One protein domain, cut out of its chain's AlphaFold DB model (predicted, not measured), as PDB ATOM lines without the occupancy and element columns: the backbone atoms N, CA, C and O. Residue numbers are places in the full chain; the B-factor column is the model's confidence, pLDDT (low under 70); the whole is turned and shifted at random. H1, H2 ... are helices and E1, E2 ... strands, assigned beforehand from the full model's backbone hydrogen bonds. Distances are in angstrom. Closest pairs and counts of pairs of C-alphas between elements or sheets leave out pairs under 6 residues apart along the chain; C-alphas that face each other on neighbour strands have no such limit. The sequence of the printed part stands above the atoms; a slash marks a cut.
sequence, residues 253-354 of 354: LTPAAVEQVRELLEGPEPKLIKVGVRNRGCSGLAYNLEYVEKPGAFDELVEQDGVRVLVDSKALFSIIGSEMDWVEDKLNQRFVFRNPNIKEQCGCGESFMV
ATOM      1  N   LEU A 253      -1.885  42.561 -22.425       96.31
ATOM      2  CA  LEU A 253      -2.003  41.171 -21.996       96.31
ATOM      3  C   LEU A 253      -2.825  41.093 -20.700       96.31
ATOM      4  O   LEU A 253      -2.686  41.960 -19.831       96.31
ATOM      5  N   THR A 254      -3.640  40.049 -20.540       97.75
ATOM      6  CA  THR A 254      -4.217  39.687 -19.232       97.75
ATOM      7  C   THR A 254      -3.152  39.019 -18.347       97.75
ATOM      8  O   THR A 254      -2.164  38.505 -18.877       97.75
ATOM      9  N   PRO A 255      -3.321  38.967 -17.009       96.31
ATOM     10  CA  PRO A 255      -2.361  38.294 -16.128       96.31
ATOM     11  C   PRO A 255      -2.106  36.827 -16.511       96.31
ATOM     12  O   PRO A 255      -0.956  36.403 -16.548       96.31
ATOM     13  N   ALA A 256      -3.149  36.089 -16.909       96.94
ATOM     14  CA  ALA A 256      -3.019  34.707 -17.374       96.94
ATOM     15  C   ALA A 256      -2.195  34.603 -18.675       96.94
ATOM     16  O   ALA A 256      -1.369  33.705 -18.820       96.94
ATOM     17  N   ALA A 257      -2.359  35.550 -19.608       96.94
ATOM     18  CA  ALA A 257      -1.529  35.613 -20.810       96.94
ATOM     19  C   ALA A 257      -0.069  35.992 -20.507       96.94
ATOM     20  O   ALA A 257       0.832  35.468 -21.159       96.94
ATOM     21  N   VAL A 258       0.188  36.859 -19.519       96.44
ATOM     22  CA  VAL A 258       1.551  37.165 -19.042       96.44
ATOM     23  C   VAL A 258       2.205  35.912 -18.452       96.44
ATOM     24  O   VAL A 258       3.329  35.585 -18.828       96.44
ATOM     25  N   GLU A 259       1.504  35.190 -17.574       95.62
ATOM     26  CA  GLU A 259       1.995  33.953 -16.954       95.62
ATOM     27  C   GLU A 259       2.296  32.871 -18.002       95.62
ATOM     28  O   GLU A 259       3.399  32.320 -18.008       95.62
ATOM     29  N   GLN A 260       1.393  32.641 -18.962       94.75
ATOM     30  CA  GLN A 260       1.617  31.632 -19.998       94.75
ATOM     31  C   GLN A 260       2.748  32.004 -20.968       94.75
ATOM     32  O   GLN A 260       3.578  31.155 -21.295       94.75
ATOM     33  N   VAL A 261       2.819  33.258 -21.439       94.31
ATOM     34  CA  VAL A 261       3.927  33.696 -22.310       94.31
ATOM     35  C   VAL A 261       5.258  33.613 -21.562       94.31
ATOM     36  O   VAL A 261       6.274  33.276 -22.166       94.31
ATOM     37  N   ARG A 262       5.267  33.865 -20.249       93.38
ATOM     38  CA  ARG A 262       6.456  33.684 -19.420       93.38
ATOM     39  C   ARG A 262       6.904  32.222 -19.359       93.38
ATOM     40  O   ARG A 262       8.085  31.973 -19.575       93.38
ATOM     41  N   GLU A 263       6.001  31.270 -19.124       91.94
ATOM     42  CA  GLU A 263       6.339  29.837 -19.148       91.94
ATOM     43  C   GLU A 263       6.921  29.420 -20.511       91.94
ATOM     44  O   GLU A 263       7.970  28.778 -20.572       91.94
ATOM     45  N   LEU A 264       6.310  29.873 -21.613       90.25
ATOM     46  CA  LEU A 264       6.798  29.610 -22.973       90.25
ATOM     47  C   LEU A 264       8.187  30.226 -23.255       90.25
ATOM     48  O   LEU A 264       8.917  29.716 -24.105       90.25
ATOM     49  N   LEU A 265       8.571  31.292 -22.543       88.44
ATOM     50  CA  LEU A 265       9.893  31.930 -22.625       88.44
ATOM     51  C   LEU A 265      10.940  31.315 -21.677       88.44
ATOM     52  O   LEU A 265      12.134  31.468 -21.935       88.44
ATOM     53  N   GLU A 266      10.531  30.628 -20.606       87.56
ATOM     54  CA  GLU A 266      11.428  29.915 -19.674       87.56
ATOM     55  C   GLU A 266      11.844  28.513 -20.192       87.56
ATOM     56  O   GLU A 266      12.645  27.822 -19.558       87.56
ATOM     57  N   GLY A 267      11.350  28.105 -21.370       83.06
ATOM     58  CA  GLY A 267      11.713  26.860 -22.059       83.06
ATOM     59  C   GLY A 267      13.164  26.790 -22.591       83.06
ATOM     60  O   GLY A 267      13.894  27.781 -22.597       83.06
ATOM     61  N   PRO A 268      13.606  25.611 -23.082       76.75
ATOM     62  CA  PRO A 268      15.014  25.336 -23.408       76.75
ATOM     63  C   PRO A 268      15.581  26.133 -24.597       76.75
ATOM     64  O   PRO A 268      16.799  26.213 -24.743       76.75
ATOM     65  N   GLU A 269      14.728  26.736 -25.428       78.56
ATOM     66  CA  GLU A 269      15.121  27.698 -26.458       78.56
ATOM     67  C   GLU A 269      14.271  28.975 -26.303       78.56
ATOM     68  O   GLU A 269      13.132  28.996 -26.777       78.56
ATOM     69  N   PRO A 270      14.778  30.041 -25.652       65.25
ATOM     70  CA  PRO A 270      14.006  31.256 -25.387       65.25
ATOM     71  C   PRO A 270      13.783  32.063 -26.674       65.25
ATOM     72  O   PRO A 270      14.575  32.934 -27.043       65.25
ATOM     73  N   LYS A 271      12.689  31.759 -27.376       84.00
ATOM     74  CA  LYS A 271      12.254  32.431 -28.608       84.00
ATOM     75  C   LYS A 271      11.169  33.452 -28.281       84.00
ATOM     76  O   LYS A 271      10.140  33.104 -27.709       84.00
ATOM     77  N   LEU A 272      11.380  34.702 -28.684       90.56
ATOM     78  CA  LEU A 272      10.391  35.773 -28.565       90.56
ATOM     79  C   LEU A 272       9.111  35.371 -29.307       90.56
ATOM     80  O   LEU A 272       9.167  34.922 -30.453       90.56
ATOM     81  N   ILE A 273       7.955  35.561 -28.675       93.62
ATOM     82  CA  ILE A 273       6.668  35.336 -29.334       93.62
ATOM     83  C   ILE A 273       6.304  36.591 -30.130       93.62
ATOM     84  O   ILE A 273       6.205  37.687 -29.572       93.62
ATOM     85  N   LYS A 274       6.099  36.426 -31.438       95.06
ATOM     86  CA  LYS A 274       5.613  37.465 -32.347       95.06
ATOM     87  C   LYS A 274       4.156  37.198 -32.713       95.06
ATOM     88  O   LYS A 274       3.825  36.130 -33.229       95.06
ATOM     89  N   VAL A 275       3.295  38.186 -32.486       96.19
ATOM     90  CA  VAL A 275       1.891  38.177 -32.906       96.19
ATOM     91  C   VAL A 275       1.778  38.822 -34.284       96.19
ATOM     92  O   VAL A 275       2.134  39.985 -34.475       96.19
ATOM     93  N   GLY A 276       1.268  38.061 -35.246       95.81
ATOM     94  CA  GLY A 276       0.922  38.527 -36.582       95.81
ATOM     95  C   GLY A 276      -0.533  38.224 -36.939       95.81
ATOM     96  O   GLY A 276      -1.292  37.679 -36.136       95.81
ATOM     97  N   VAL A 277      -0.906  38.527 -38.183       95.56
ATOM     98  CA  VAL A 277      -2.153  38.058 -38.804       95.56
ATOM     99  C   VAL A 277      -1.850  37.343 -40.118       95.56
ATOM    100  O   VAL A 277      -0.866  37.646 -40.794       95.56
ATOM    101  N   ARG A 278      -2.694  36.376 -40.480       94.69
ATOM    102  CA  ARG A 278      -2.657  35.646 -41.755       94.69
ATOM    103  C   ARG A 278      -4.072  35.597 -42.332       94.69
ATOM    104  O   ARG A 278      -5.036  35.562 -41.574       94.69
ATOM    105  N   ASN A 279      -4.213  35.579 -43.654       94.19
ATOM    106  CA  ASN A 279      -5.527  35.445 -44.284       94.19
ATOM    107  C   ASN A 279      -6.106  34.034 -44.065       94.19
ATOM    108  O   ASN A 279      -5.386  33.040 -44.169       94.19
ATOM    109  N   ARG A 280      -7.408  33.948 -43.768       92.31
ATOM    110  CA  ARG A 280      -8.172  32.703 -43.584       92.31
ATOM    111  C   ARG A 280      -9.600  32.875 -44.113       92.31
ATOM    112  O   ARG A 280     -10.225  33.913 -43.908       92.31
ATOM    113  N   GLY A 281     -10.139  31.833 -44.751       87.25
ATOM    114  CA  GLY A 281     -11.439  31.902 -45.429       87.25
ATOM    115  C   GLY A 281     -11.418  32.844 -46.641       87.25
ATOM    116  O   GLY A 281     -10.351  33.167 -47.156       87.25
ATOM    117  N   CYS A 282     -12.595  33.285 -47.097       80.69
ATOM    118  CA  CYS A 282     -12.723  34.077 -48.328       80.69
ATOM    119  C   CYS A 282     -12.065  35.467 -48.249       80.69
ATOM    120  O   CYS A 282     -11.444  35.895 -49.217       80.69
ATOM    121  N   SER A 283     -12.187  36.150 -47.103       76.31
ATOM    122  CA  SER A 283     -11.702  37.534 -46.915       76.31
ATOM    123  C   SER A 283     -11.142  37.821 -45.513       76.31
ATOM    124  O   SER A 283     -10.746  38.949 -45.234       76.31
ATOM    125  N   GLY A 284     -11.151  36.840 -44.606       91.25
ATOM    126  CA  GLY A 284     -10.877  37.059 -43.186       91.25
ATOM    127  C   GLY A 284      -9.389  37.161 -42.850       91.25
ATOM    128  O   GLY A 284      -8.526  36.604 -43.536       91.25
ATOM    129  N   LEU A 285      -9.097  37.831 -41.738       94.38
ATOM    130  CA  LEU A 285      -7.827  37.739 -41.022       94.38
ATOM    131  C   LEU A 285      -7.973  36.762 -39.852       94.38
ATOM    132  O   LEU A 285      -9.036  36.667 -39.250       94.38
ATOM    133  N   ALA A 286      -6.904  36.058 -39.507       94.44
ATOM    134  CA  ALA A 286      -6.784  35.268 -38.287       94.44
ATOM    135  C   ALA A 286      -5.474  35.626 -37.582       94.44
ATOM    136  O   ALA A 286      -4.463  35.880 -38.247       94.44
ATOM    137  N   TYR A 287      -5.476  35.642 -36.248       94.62
ATOM    138  CA  TYR A 287      -4.261  35.866 -35.463       94.62
ATOM    139  C   TYR A 287      -3.311  34.673 -35.610       94.62
ATOM    140  O   TYR A 287      -3.740  33.523 -35.702       94.62
ATOM    141  N   ASN A 288      -2.010  34.945 -35.643       93.94
ATOM    142  CA  ASN A 288      -0.972  33.941 -35.834       93.94
ATOM    143  C   ASN A 288       0.197  34.219 -34.892       93.94
ATOM    144  O   ASN A 288       0.838  35.262 -35.006       93.94
ATOM    145  N   LEU A 289       0.523  33.258 -34.031       93.62
ATOM    146  CA  LEU A 289       1.700  33.310 -33.169       93.62
ATOM    147  C   LEU A 289       2.890  32.640 -33.865       93.62
ATOM    148  O   LEU A 289       2.744  31.594 -34.495       93.62
ATOM    149  N   GLU A 290       4.060  33.266 -33.786       92.88
ATOM    150  CA  GLU A 290       5.294  32.809 -34.427       92.88
ATOM    151  C   GLU A 290       6.465  32.972 -33.449       92.88
ATOM    152  O   GLU A 290       6.671  34.055 -32.901       92.88
ATOM    153  N   TYR A 291       7.228  31.903 -33.216       93.19
ATOM    154  CA  TYR A 291       8.437  31.943 -32.391       93.19
ATOM    155  C   TYR A 291       9.611  32.493 -33.208       93.19
ATOM    156  O   TYR A 291       9.960  31.921 -34.240       93.19
ATOM    157  N   VAL A 292      10.246  33.572 -32.743       92.75
ATOM    158  CA  VAL A 292      11.380  34.218 -33.426       92.75
ATOM    159  C   VAL A 292      12.561  34.434 -32.476       92.75
ATOM    160  O   VAL A 292      12.393  34.781 -31.313       92.75
ATOM    161  N   GLU A 293      13.792  34.258 -32.958       89.94
ATOM    162  CA  GLU A 293      14.996  34.519 -32.146       89.94
ATOM    163  C   GLU A 293      15.255  36.015 -31.914       89.94
ATOM    164  O   GLU A 293      15.888  36.405 -30.935       89.94
ATOM    165  N   LYS A 294      14.867  36.851 -32.884       90.38
ATOM    166  CA  LYS A 294      15.285  38.251 -33.013       90.38
ATOM    167  C   LYS A 294      14.110  39.088 -33.532       90.38
ATOM    168  O   LYS A 294      13.379  38.597 -34.393       90.38
ATOM    169  N   PRO A 295      13.932  40.333 -33.058       92.81
ATOM    170  CA  PRO A 295      12.922  41.241 -33.593       92.81
ATOM    171  C   PRO A 295      13.240  41.652 -35.034       92.81
ATOM    172  O   PRO A 295      14.400  41.908 -35.372       92.81
ATOM    173  N   GLY A 296      12.211  41.759 -35.876       91.88
ATOM    174  CA  GLY A 296      12.316  42.386 -37.187       91.88
ATOM    175  C   GLY A 296      12.493  43.905 -37.084       91.88
ATOM    176  O   GLY A 296      12.093  44.533 -36.108       91.88
ATOM    177  N   ALA A 297      13.055  44.522 -38.127       90.69
ATOM    178  CA  ALA A 297      13.367  45.960 -38.152       90.69
ATOM    179  C   ALA A 297      12.144  46.900 -38.054       90.69
ATOM    180  O   ALA A 297      12.315  48.103 -37.860       90.69
ATOM    181  N   PHE A 298      10.930  46.362 -38.201       92.94
ATOM    182  CA  PHE A 298       9.663  47.094 -38.130       92.94
ATOM    183  C   PHE A 298       8.703  46.540 -37.060       92.94
ATOM    184  O   PHE A 298       7.603  47.071 -36.918       92.94
ATOM    185  N   ASP A 299       9.085  45.493 -36.320       94.62
ATOM    186  CA  ASP A 299       8.220  44.905 -35.292       94.62
ATOM    187  C   ASP A 299       8.180  45.823 -34.058       94.62
ATOM    188  O   ASP A 299       9.225  46.222 -33.539       94.62
ATOM    189  N   GLU A 300       6.988  46.158 -33.556       94.06
ATOM    190  CA  GLU A 300       6.865  46.941 -32.316       94.06
ATOM    191  C   GLU A 300       6.981  45.991 -31.113       94.06
ATOM    192  O   GLU A 300       6.247  45.004 -31.001       94.06
ATOM    193  N   LEU A 301       7.907  46.296 -30.200       94.00
ATOM    194  CA  LEU A 301       8.098  45.559 -28.953       94.00
ATOM    195  C   LEU A 301       7.086  46.026 -27.899       94.00
ATOM    196  O   LEU A 301       7.118  47.176 -27.459       94.00
ATOM    197  N   VAL A 302       6.235  45.107 -27.445       93.94
ATOM    198  CA  VAL A 302       5.371  45.278 -26.274       93.94
ATOM    199  C   VAL A 302       6.058  44.619 -25.080       93.94
ATOM    200  O   VAL A 302       6.239  43.402 -25.045       93.94
ATOM    201  N   GLU A 303       6.450  45.432 -24.100       92.88
ATOM    202  CA  GLU A 303       6.928  44.966 -22.796       92.88
ATOM    203  C   GLU A 303       5.853  45.259 -21.743       92.88
ATOM    204  O   GLU A 303       5.442  46.409 -21.573       92.88
ATOM    205  N   GLN A 304       5.385  44.217 -21.059       93.31
ATOM    206  CA  GLN A 304       4.386  44.294 -19.994       93.31
ATOM    207  C   GLN A 304       4.759  43.291 -18.895       93.31
ATOM    208  O   GLN A 304       5.090  42.150 -19.196       93.31
ATOM    209  N   ASP A 305       4.712  43.716 -17.629       92.69
ATOM    210  CA  ASP A 305       4.891  42.854 -16.445       92.69
ATOM    211  C   ASP A 305       6.179  41.989 -16.461       92.69
ATOM    212  O   ASP A 305       6.249  40.905 -15.884       92.69
ATOM    213  N   GLY A 306       7.232  42.493 -17.121       90.94
ATOM    214  CA  GLY A 306       8.531  41.826 -17.304       90.94
ATOM    215  C   GLY A 306       8.615  40.885 -18.515       90.94
ATOM    216  O   GLY A 306       9.702  40.411 -18.845       90.94
ATOM    217  N   VAL A 307       7.499  40.643 -19.201       92.88
ATOM    218  CA  VAL A 307       7.382  39.797 -20.395       92.88
ATOM    219  C   VAL A 307       7.494  40.637 -21.671       92.88
ATOM    220  O   VAL A 307       7.094  41.803 -21.705       92.88
ATOM    221  N   ARG A 308       8.051  40.044 -22.736       92.75
ATOM    222  CA  ARG A 308       8.277  40.685 -24.040       92.75
ATOM    223  C   ARG A 308       7.574  39.937 -25.165       92.75
ATOM    224  O   ARG A 308       7.857  38.767 -25.402       92.75
ATOM    225  N   VAL A 309       6.717  40.653 -25.888       94.88
ATOM    226  CA  VAL A 309       5.987  40.174 -27.068       94.88
ATOM    227  C   VAL A 309       6.245  41.128 -28.232       94.88
ATOM    228  O   VAL A 309       6.309  42.343 -28.053       94.88
ATOM    229  N   LEU A 310       6.412  40.585 -29.434       95.62
ATOM    230  CA  LEU A 310       6.590  41.360 -30.661       95.62
ATOM    231  C   LEU A 310       5.275  41.448 -31.437       95.62
ATOM    232  O   LEU A 310       4.494  40.497 -31.445       95.62
ATOM    233  N   VAL A 311       5.042  42.561 -32.129       96.38
ATOM    234  CA  VAL A 311       3.895  42.733 -33.033       96.38
ATOM    235  C   VAL A 311       4.401  42.945 -34.453       96.38
ATOM    236  O   VAL A 311       5.125  43.906 -34.708       96.38
ATOM    237  N   ASP A 312       4.002  42.064 -35.372       96.25
ATOM    238  CA  ASP A 312       4.325  42.186 -36.797       96.25
ATOM    239  C   ASP A 312       3.761  43.507 -37.343       96.25
ATOM    240  O   ASP A 312       2.565  43.788 -37.218       96.25
ATOM    241  N   SER A 313       4.612  44.313 -37.978       94.94
ATOM    242  CA  SER A 313       4.228  45.594 -38.598       94.94
ATOM    243  C   SER A 313       3.005  45.529 -39.529       94.94
ATOM    244  O   SER A 313       2.256  46.503 -39.612       94.94
ATOM    245  N   LYS A 314       2.746  44.391 -40.190       93.25
ATOM    246  CA  LYS A 314       1.543  44.175 -41.020       93.25
ATOM    247  C   LYS A 314       0.278  43.976 -40.189       93.25
ATOM    248  O   LYS A 314      -0.810  44.335 -40.627       93.25
ATOM    249  N   ALA A 315       0.422  43.384 -39.007       95.19
ATOM    250  CA  ALA A 315      -0.666  43.077 -38.088       95.19
ATOM    251  C   ALA A 315      -0.991  44.235 -37.138       95.19
ATOM    252  O   ALA A 315      -2.100  44.298 -36.612       95.19
ATOM    253  N   LEU A 316      -0.045  45.159 -36.943       93.94
ATOM    254  CA  LEU A 316      -0.130  46.280 -36.010       93.94
ATOM    255  C   LEU A 316      -1.464  47.042 -36.102       93.94
ATOM    256  O   LEU A 316      -2.137  47.209 -35.089       93.94
ATOM    257  N   PHE A 317      -1.905  47.434 -37.301       92.19
ATOM    258  CA  PHE A 317      -3.180  48.146 -37.486       92.19
ATOM    259  C   PHE A 317      -4.419  47.306 -37.147       92.19
ATOM    260  O   PHE A 317      -5.410  47.857 -36.680       92.19
ATOM    261  N   SER A 318      -4.366  45.987 -37.339       93.44
ATOM    262  CA  SER A 318      -5.443  45.068 -36.951       93.44
ATOM    263  C   SER A 318      -5.445  44.757 -35.452       93.44
ATOM    264  O   SER A 318      -6.476  44.344 -34.938       93.44
ATOM    265  N   ILE A 319      -4.312  44.928 -34.762       94.00
ATOM    266  CA  ILE A 319      -4.091  44.550 -33.355       94.00
ATOM    267  C   ILE A 319      -4.179  45.751 -32.392       94.00
ATOM    268  O   ILE A 319      -4.405  45.560 -31.198       94.00
ATOM    269  N   ILE A 320      -4.024  46.993 -32.869       93.75
ATOM    270  CA  ILE A 320      -3.986  48.185 -32.003       93.75
ATOM    271  C   ILE A 320      -5.216  48.280 -31.082       93.75
ATOM    272  O   ILE A 320      -6.357  48.410 -31.523       93.75
ATOM    273  N   GLY A 321      -4.960  48.265 -29.774       92.75
ATOM    274  CA  GLY A 321      -5.982  48.341 -28.733       92.75
ATOM    275  C   GLY A 321      -6.641  47.011 -28.358       92.75
ATOM    276  O   GLY A 321      -7.536  47.031 -27.514       92.75
ATOM    277  N   SER A 322      -6.217  45.873 -28.923       95.62
ATOM    278  CA  SER A 322      -6.685  44.556 -28.480       95.62
ATOM    279  C   SER A 322      -6.095  44.142 -27.129       95.62
ATOM    280  O   SER A 322      -5.033  44.608 -26.707       95.62
ATOM    281  N   GLU A 323      -6.760  43.191 -26.487       95.69
ATOM    282  CA  GLU A 323      -6.330  42.522 -25.265       95.69
ATOM    283  C   GLU A 323      -6.122  41.029 -25.559       95.69
ATOM    284  O   GLU A 323      -7.031  40.356 -26.053       95.69
ATOM    285  N   MET A 324      -4.906  40.531 -25.324       96.31
ATOM    286  CA  MET A 324      -4.544  39.121 -25.467       96.31
ATOM    287  C   MET A 324      -4.747  38.410 -24.133       96.31
ATOM    288  O   MET A 324      -4.173  38.797 -23.117       96.31
ATOM    289  N   ASP A 325      -5.556  37.361 -24.162       96.56
ATOM    290  CA  ASP A 325      -5.972  36.572 -23.012       96.56
ATOM    291  C   ASP A 325      -5.548  35.107 -23.177       96.56
ATOM    292  O   ASP A 325      -5.308  34.662 -24.301       96.56
ATOM    293  N   TRP A 326      -5.463  34.348 -22.085       96.62
ATOM    294  CA  TRP A 326      -5.170  32.911 -22.116       96.62
ATOM    295  C   TRP A 326      -6.361  32.124 -21.580       96.62
ATOM    296  O   TRP A 326      -6.867  32.417 -20.498       96.62
ATOM    297  N   VAL A 327      -6.814  31.135 -22.351       95.56
ATOM    298  CA  VAL A 327      -7.959  30.292 -22.000       95.56
ATOM    299  C   VAL A 327      -7.544  28.828 -22.056       95.56
ATOM    300  O   VAL A 327      -7.165  28.312 -23.111       95.56
ATOM    301  N   GLU A 328      -7.657  28.172 -20.906       95.44
ATOM    302  CA  GLU A 328      -7.467  26.738 -20.721       95.44
ATOM    303  C   GLU A 328      -8.829  26.061 -20.484       95.44
ATOM    304  O   GLU A 328      -9.398  26.090 -19.392       95.44
ATOM    305  N   ASP A 329      -9.358  25.449 -21.542       94.25
ATOM    306  CA  ASP A 329     -10.452  24.485 -21.484       94.25
ATOM    307  C   ASP A 329      -9.886  23.079 -21.214       94.25
ATOM    308  O   ASP A 329      -8.785  22.743 -21.648       94.25
ATOM    309  N   LYS A 330     -10.704  22.175 -20.656       95.81
ATOM    310  CA  LYS A 330     -10.360  20.750 -20.404       95.81
ATOM    311  C   LYS A 330      -9.849  19.952 -21.622       95.81
ATOM    312  O   LYS A 330      -9.422  18.815 -21.456       95.81
ATOM    313  N   LEU A 331      -9.985  20.501 -22.829       95.12
ATOM    314  CA  LEU A 331      -9.599  19.895 -24.107       95.12
ATOM    315  C   LEU A 331      -8.775  20.839 -25.003       95.12
ATOM    316  O   LEU A 331      -8.307  20.398 -26.048       95.12
ATOM    317  N   ASN A 332      -8.634  22.126 -24.656       93.00
ATOM    318  CA  ASN A 332      -8.018  23.137 -25.522       93.00
ATOM    319  C   ASN A 332      -7.299  24.206 -24.693       93.00
ATOM    320  O   ASN A 332      -7.916  24.855 -23.857       93.00
ATOM    321  N   GLN A 333      -6.040  24.474 -25.012       94.44
ATOM    322  CA  GLN A 333      -5.275  25.607 -24.494       94.44
ATOM    323  C   GLN A 333      -5.037  26.593 -25.643       94.44
ATOM    324  O   GLN A 333      -4.525  26.191 -26.691       94.44
ATOM    325  N   ARG A 334      -5.439  27.865 -25.506       93.38
ATOM    326  CA  ARG A 334      -5.233  28.873 -26.565       93.38
ATOM    327  C   ARG A 334      -5.174  30.308 -26.053       93.38
ATOM    328  O   ARG A 334      -5.840  30.678 -25.089       93.38
ATOM    329  N   PHE A 335      -4.475  31.149 -26.812       94.62
ATOM    330  CA  PHE A 335      -4.606  32.597 -26.696       94.62
ATOM    331  C   PHE A 335      -5.895  33.078 -27.378       94.62
ATOM    332  O   PHE A 335      -6.212  32.660 -28.494       94.62
ATOM    333  N   VAL A 336      -6.627  33.970 -26.714       93.81
ATOM    334  CA  VAL A 336      -7.874  34.576 -27.197       93.81
ATOM    335  C   VAL A 336      -7.689  36.087 -27.280       93.81
ATOM    336  O   VAL A 336      -7.298  36.729 -26.312       93.81
ATOM    337  N   PHE A 337      -7.980  36.672 -28.441       94.75
ATOM    338  CA  PHE A 337      -7.765  38.096 -28.701       94.75
ATOM    339  C   PHE A 337      -9.090  38.856 -28.679       94.75
ATOM    340  O   PHE A 337      -9.929  38.696 -29.568       94.75
ATOM    341  N   ARG A 338      -9.271  39.714 -27.674       94.00
ATOM    342  CA  ARG A 338     -10.438  40.590 -27.523       94.00
ATOM    343  C   ARG A 338     -10.110  41.936 -28.173       94.00
ATOM    344  O   ARG A 338      -9.336  42.719 -27.630       94.00
ATOM    345  N   ASN A 339     -10.640  42.191 -29.366       95.00
ATOM    346  CA  ASN A 339     -10.276  43.353 -30.181       95.00
ATOM    347  C   ASN A 339     -11.506  44.242 -30.452       95.00
ATOM    348  O   ASN A 339     -12.408  43.803 -31.165       95.00
ATOM    349  N   PRO A 340     -11.553  45.483 -29.928       93.38
ATOM    350  CA  PRO A 340     -12.723  46.357 -30.048       93.38
ATOM    351  C   PRO A 340     -12.935  46.925 -31.461       93.38
ATOM    352  O   PRO A 340     -13.954  47.564 -31.701       93.38
ATOM    353  N   ASN A 341     -11.989  46.720 -32.385       92.62
ATOM    354  CA  ASN A 341     -12.078  47.200 -33.765       92.62
ATOM    355  C   ASN A 341     -12.686  46.162 -34.731       92.62
ATOM    356  O   ASN A 341     -12.862  46.468 -35.908       92.62
ATOM    357  N   ILE A 342     -12.978  44.936 -34.276       93.19
ATOM    358  CA  ILE A 342     -13.598  43.908 -35.124       93.19
ATOM    359  C   ILE A 342     -15.017  44.348 -35.502       93.19
ATOM    360  O   ILE A 342     -15.852  44.588 -34.632       93.19
ATOM    361  N   LYS A 343     -15.292  44.406 -36.808       92.69
ATOM    362  CA  LYS A 343     -16.629  44.655 -37.368       92.69
ATOM    363  C   LYS A 343     -17.461  43.379 -37.403       92.69
ATOM    364  O   LYS A 343     -18.622  43.381 -37.013       92.69
ATOM    365  N   GLU A 344     -16.851  42.299 -37.882       90.69
ATOM    366  CA  GLU A 344     -17.494  41.006 -38.117       90.69
ATOM    367  C   GLU A 344     -16.521  39.867 -37.791       90.69
ATOM    368  O   GLU A 344     -15.316  39.968 -38.045       90.69
ATOM    369  N   GLN A 345     -17.046  38.765 -37.258       91.25
ATOM    370  CA  GLN A 345     -16.297  37.540 -36.981       91.25
ATOM    371  C   GLN A 345     -16.994  36.360 -37.664       91.25
ATOM    372  O   GLN A 345     -18.223  36.289 -37.705       91.25
ATOM    373  N   CYS A 346     -16.216  35.442 -38.236       90.69
ATOM    374  CA  CYS A 346     -16.743  34.260 -38.906       90.69
ATOM    375  C   CYS A 346     -17.461  33.342 -37.903       90.69
ATOM    376  O   CYS A 346     -17.063  33.259 -36.743       90.69
ATOM    377  N   GLY A 347     -18.479  32.598 -38.351       87.25
ATOM    378  CA  GLY A 347     -19.288  31.725 -37.486       87.25
ATOM    379  C   GLY A 347     -18.517  30.596 -36.782       87.25
ATOM    380  O   GLY A 347     -19.004  30.068 -35.790       87.25
ATOM    381  N   CYS A 348     -17.310  30.245 -37.246       85.25
ATOM    382  CA  CYS A 348     -16.397  29.327 -36.548       85.25
ATOM    383  C   CYS A 348     -15.514  30.005 -35.479       85.25
ATOM    384  O   CYS A 348     -14.779  29.327 -34.769       85.25
ATOM    385  N   GLY A 349     -15.528  31.338 -35.380       84.06
ATOM    386  CA  GLY A 349     -14.689  32.136 -34.481       84.06
ATOM    387  C   GLY A 349     -13.230  32.328 -34.928       84.06
ATOM    388  O   GLY A 349     -12.575  33.252 -34.452       84.06
ATOM    389  N   GLU A 350     -12.718  31.514 -35.857       86.88
ATOM    390  CA  GLU A 350     -11.290  31.470 -36.227       86.88
ATOM    391  C   GLU A 350     -10.777  32.692 -37.010       86.88
ATOM    392  O   GLU A 350      -9.567  32.914 -37.081       86.88
ATOM    393  N   SER A 351     -11.667  33.472 -37.628       92.88
ATOM    394  CA  SER A 351     -11.302  34.619 -38.466       92.88
ATOM    395  C   SER A 351     -12.256  35.804 -38.310       92.88
ATOM    396  O   SER A 351     -13.412  35.647 -37.919       92.88
ATOM    397  N   PHE A 352     -11.751  37.004 -38.589       93.06
ATOM    398  CA  PHE A 352     -12.397  38.290 -38.324       93.06
ATOM    399  C   PHE A 352     -12.093  39.331 -39.416       93.06
ATOM    400  O   PHE A 352     -11.182  39.156 -40.230       93.06
ATOM    401  N   MET A 353     -12.846  40.430 -39.407       92.75
ATOM    402  CA  MET A 353     -12.678  41.592 -40.283       92.75
ATOM    403  C   MET A 353     -12.683  42.893 -39.460       92.75
ATOM    404  O   MET A 353     -13.423  43.010 -38.481       92.75
ATOM    405  N   VAL A 354     -11.837  43.854 -39.853       90.25
ATOM    406  CA  VAL A 354     -11.554  45.137 -39.162       90.25
ATOM    407  C   VAL A 354     -11.895  46.320 -40.060       90.25
ATOM    408  O   VAL A 354     -12.040  46.145 -41.290       90.25
TER     409      VAL A 354
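Overview. This is residues 253 to 354 of the 354 residues of the protein "Iron sulfur assembly protein 1" of Ophiostoma piceae (strain UAMH 11346) (UniProt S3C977). A short helix, H1, packs between a strongly twisted sheet of four strands and a separate two-stranded hairpin, E5 and E6. The twisted sheet is built of a long hairpin, E1 and E2, beside a short one, E3 and E4, and residues 339 to 354 form a tail with no named element. The printed part has 102 residues with two named helices and six named strands, in the order H1 E1 E2 E3 E4 H2 E5 E6. The larger sheet runs E2 E1 E4 E3 and is mixed, E5 and E6 are antiparallel, and the class is mixed, helices and strands. The whole is compact, with a radius of gyration of the C-alphas of 13.7 A, and spans 38 by 38 by 21 A, only just flat.

Arrangement. Start at H1, residues 255 to 265, in which every O i to N i+4 pair is within hydrogen-bond range. Next look at the hairpin of E1, residues 272 to 280, and E2, residues 284 to 292, where N 276 and O 288 are 2.8 A apart. E3, residues 300 to 304, and E4, residues 307 to 311, form another hairpin, with N 302 and O 309 at 2.8 A. E4 runs parallel to E1, and N 275 and O 310 are 2.8 A apart. H1 is on this sheet at a height of 8.5 A, over E4 and across the strands at 84 degrees on the local plane; this gives two layers, a helix on one face of a sheet. The closest C-alphas of H1 and E4 are those of Arg 262 and Val 307, 6.3 A apart. H2, residues 316 to 319, is on the same face, over none of the strands, and its height of 4.3 A is only just above the sheet's level; it is too short for an O i to N i+4 pair. The last hairpin is E5, residues 323 to 329, and E6, residues 332 to 338, with N 325 and O 336 at 2.8 A. The closest C-alphas of H1 and E5 are those of Ala 257 and Trp 326, 4.7 A apart. E1 and E5 are apart.

Along the chain. Find C-alpha 255 at (-2.361, 38.294, -16.128); from there H1 runs 15.3 A. E1 begins at C-alpha 272, at (10.391, 35.773, -28.565), and is 24.1 A long; E2 is 24.5 A. E5 is 18.9 A and E6 17.7 A, ending at C-alpha 338, at (-10.438, 40.590, -27.523).

Size, cuts and confidence. The C-alphas of Pro 268 and Lys 343, the two farthest apart, are 39.6 A from each other. The printed part has no cut, and no link is long. In the tail, residues 344 to 345 pair antiparallel with residues 352 to 353. The mean pLDDT of the printed part is 92.3, and residue 270 is under 70.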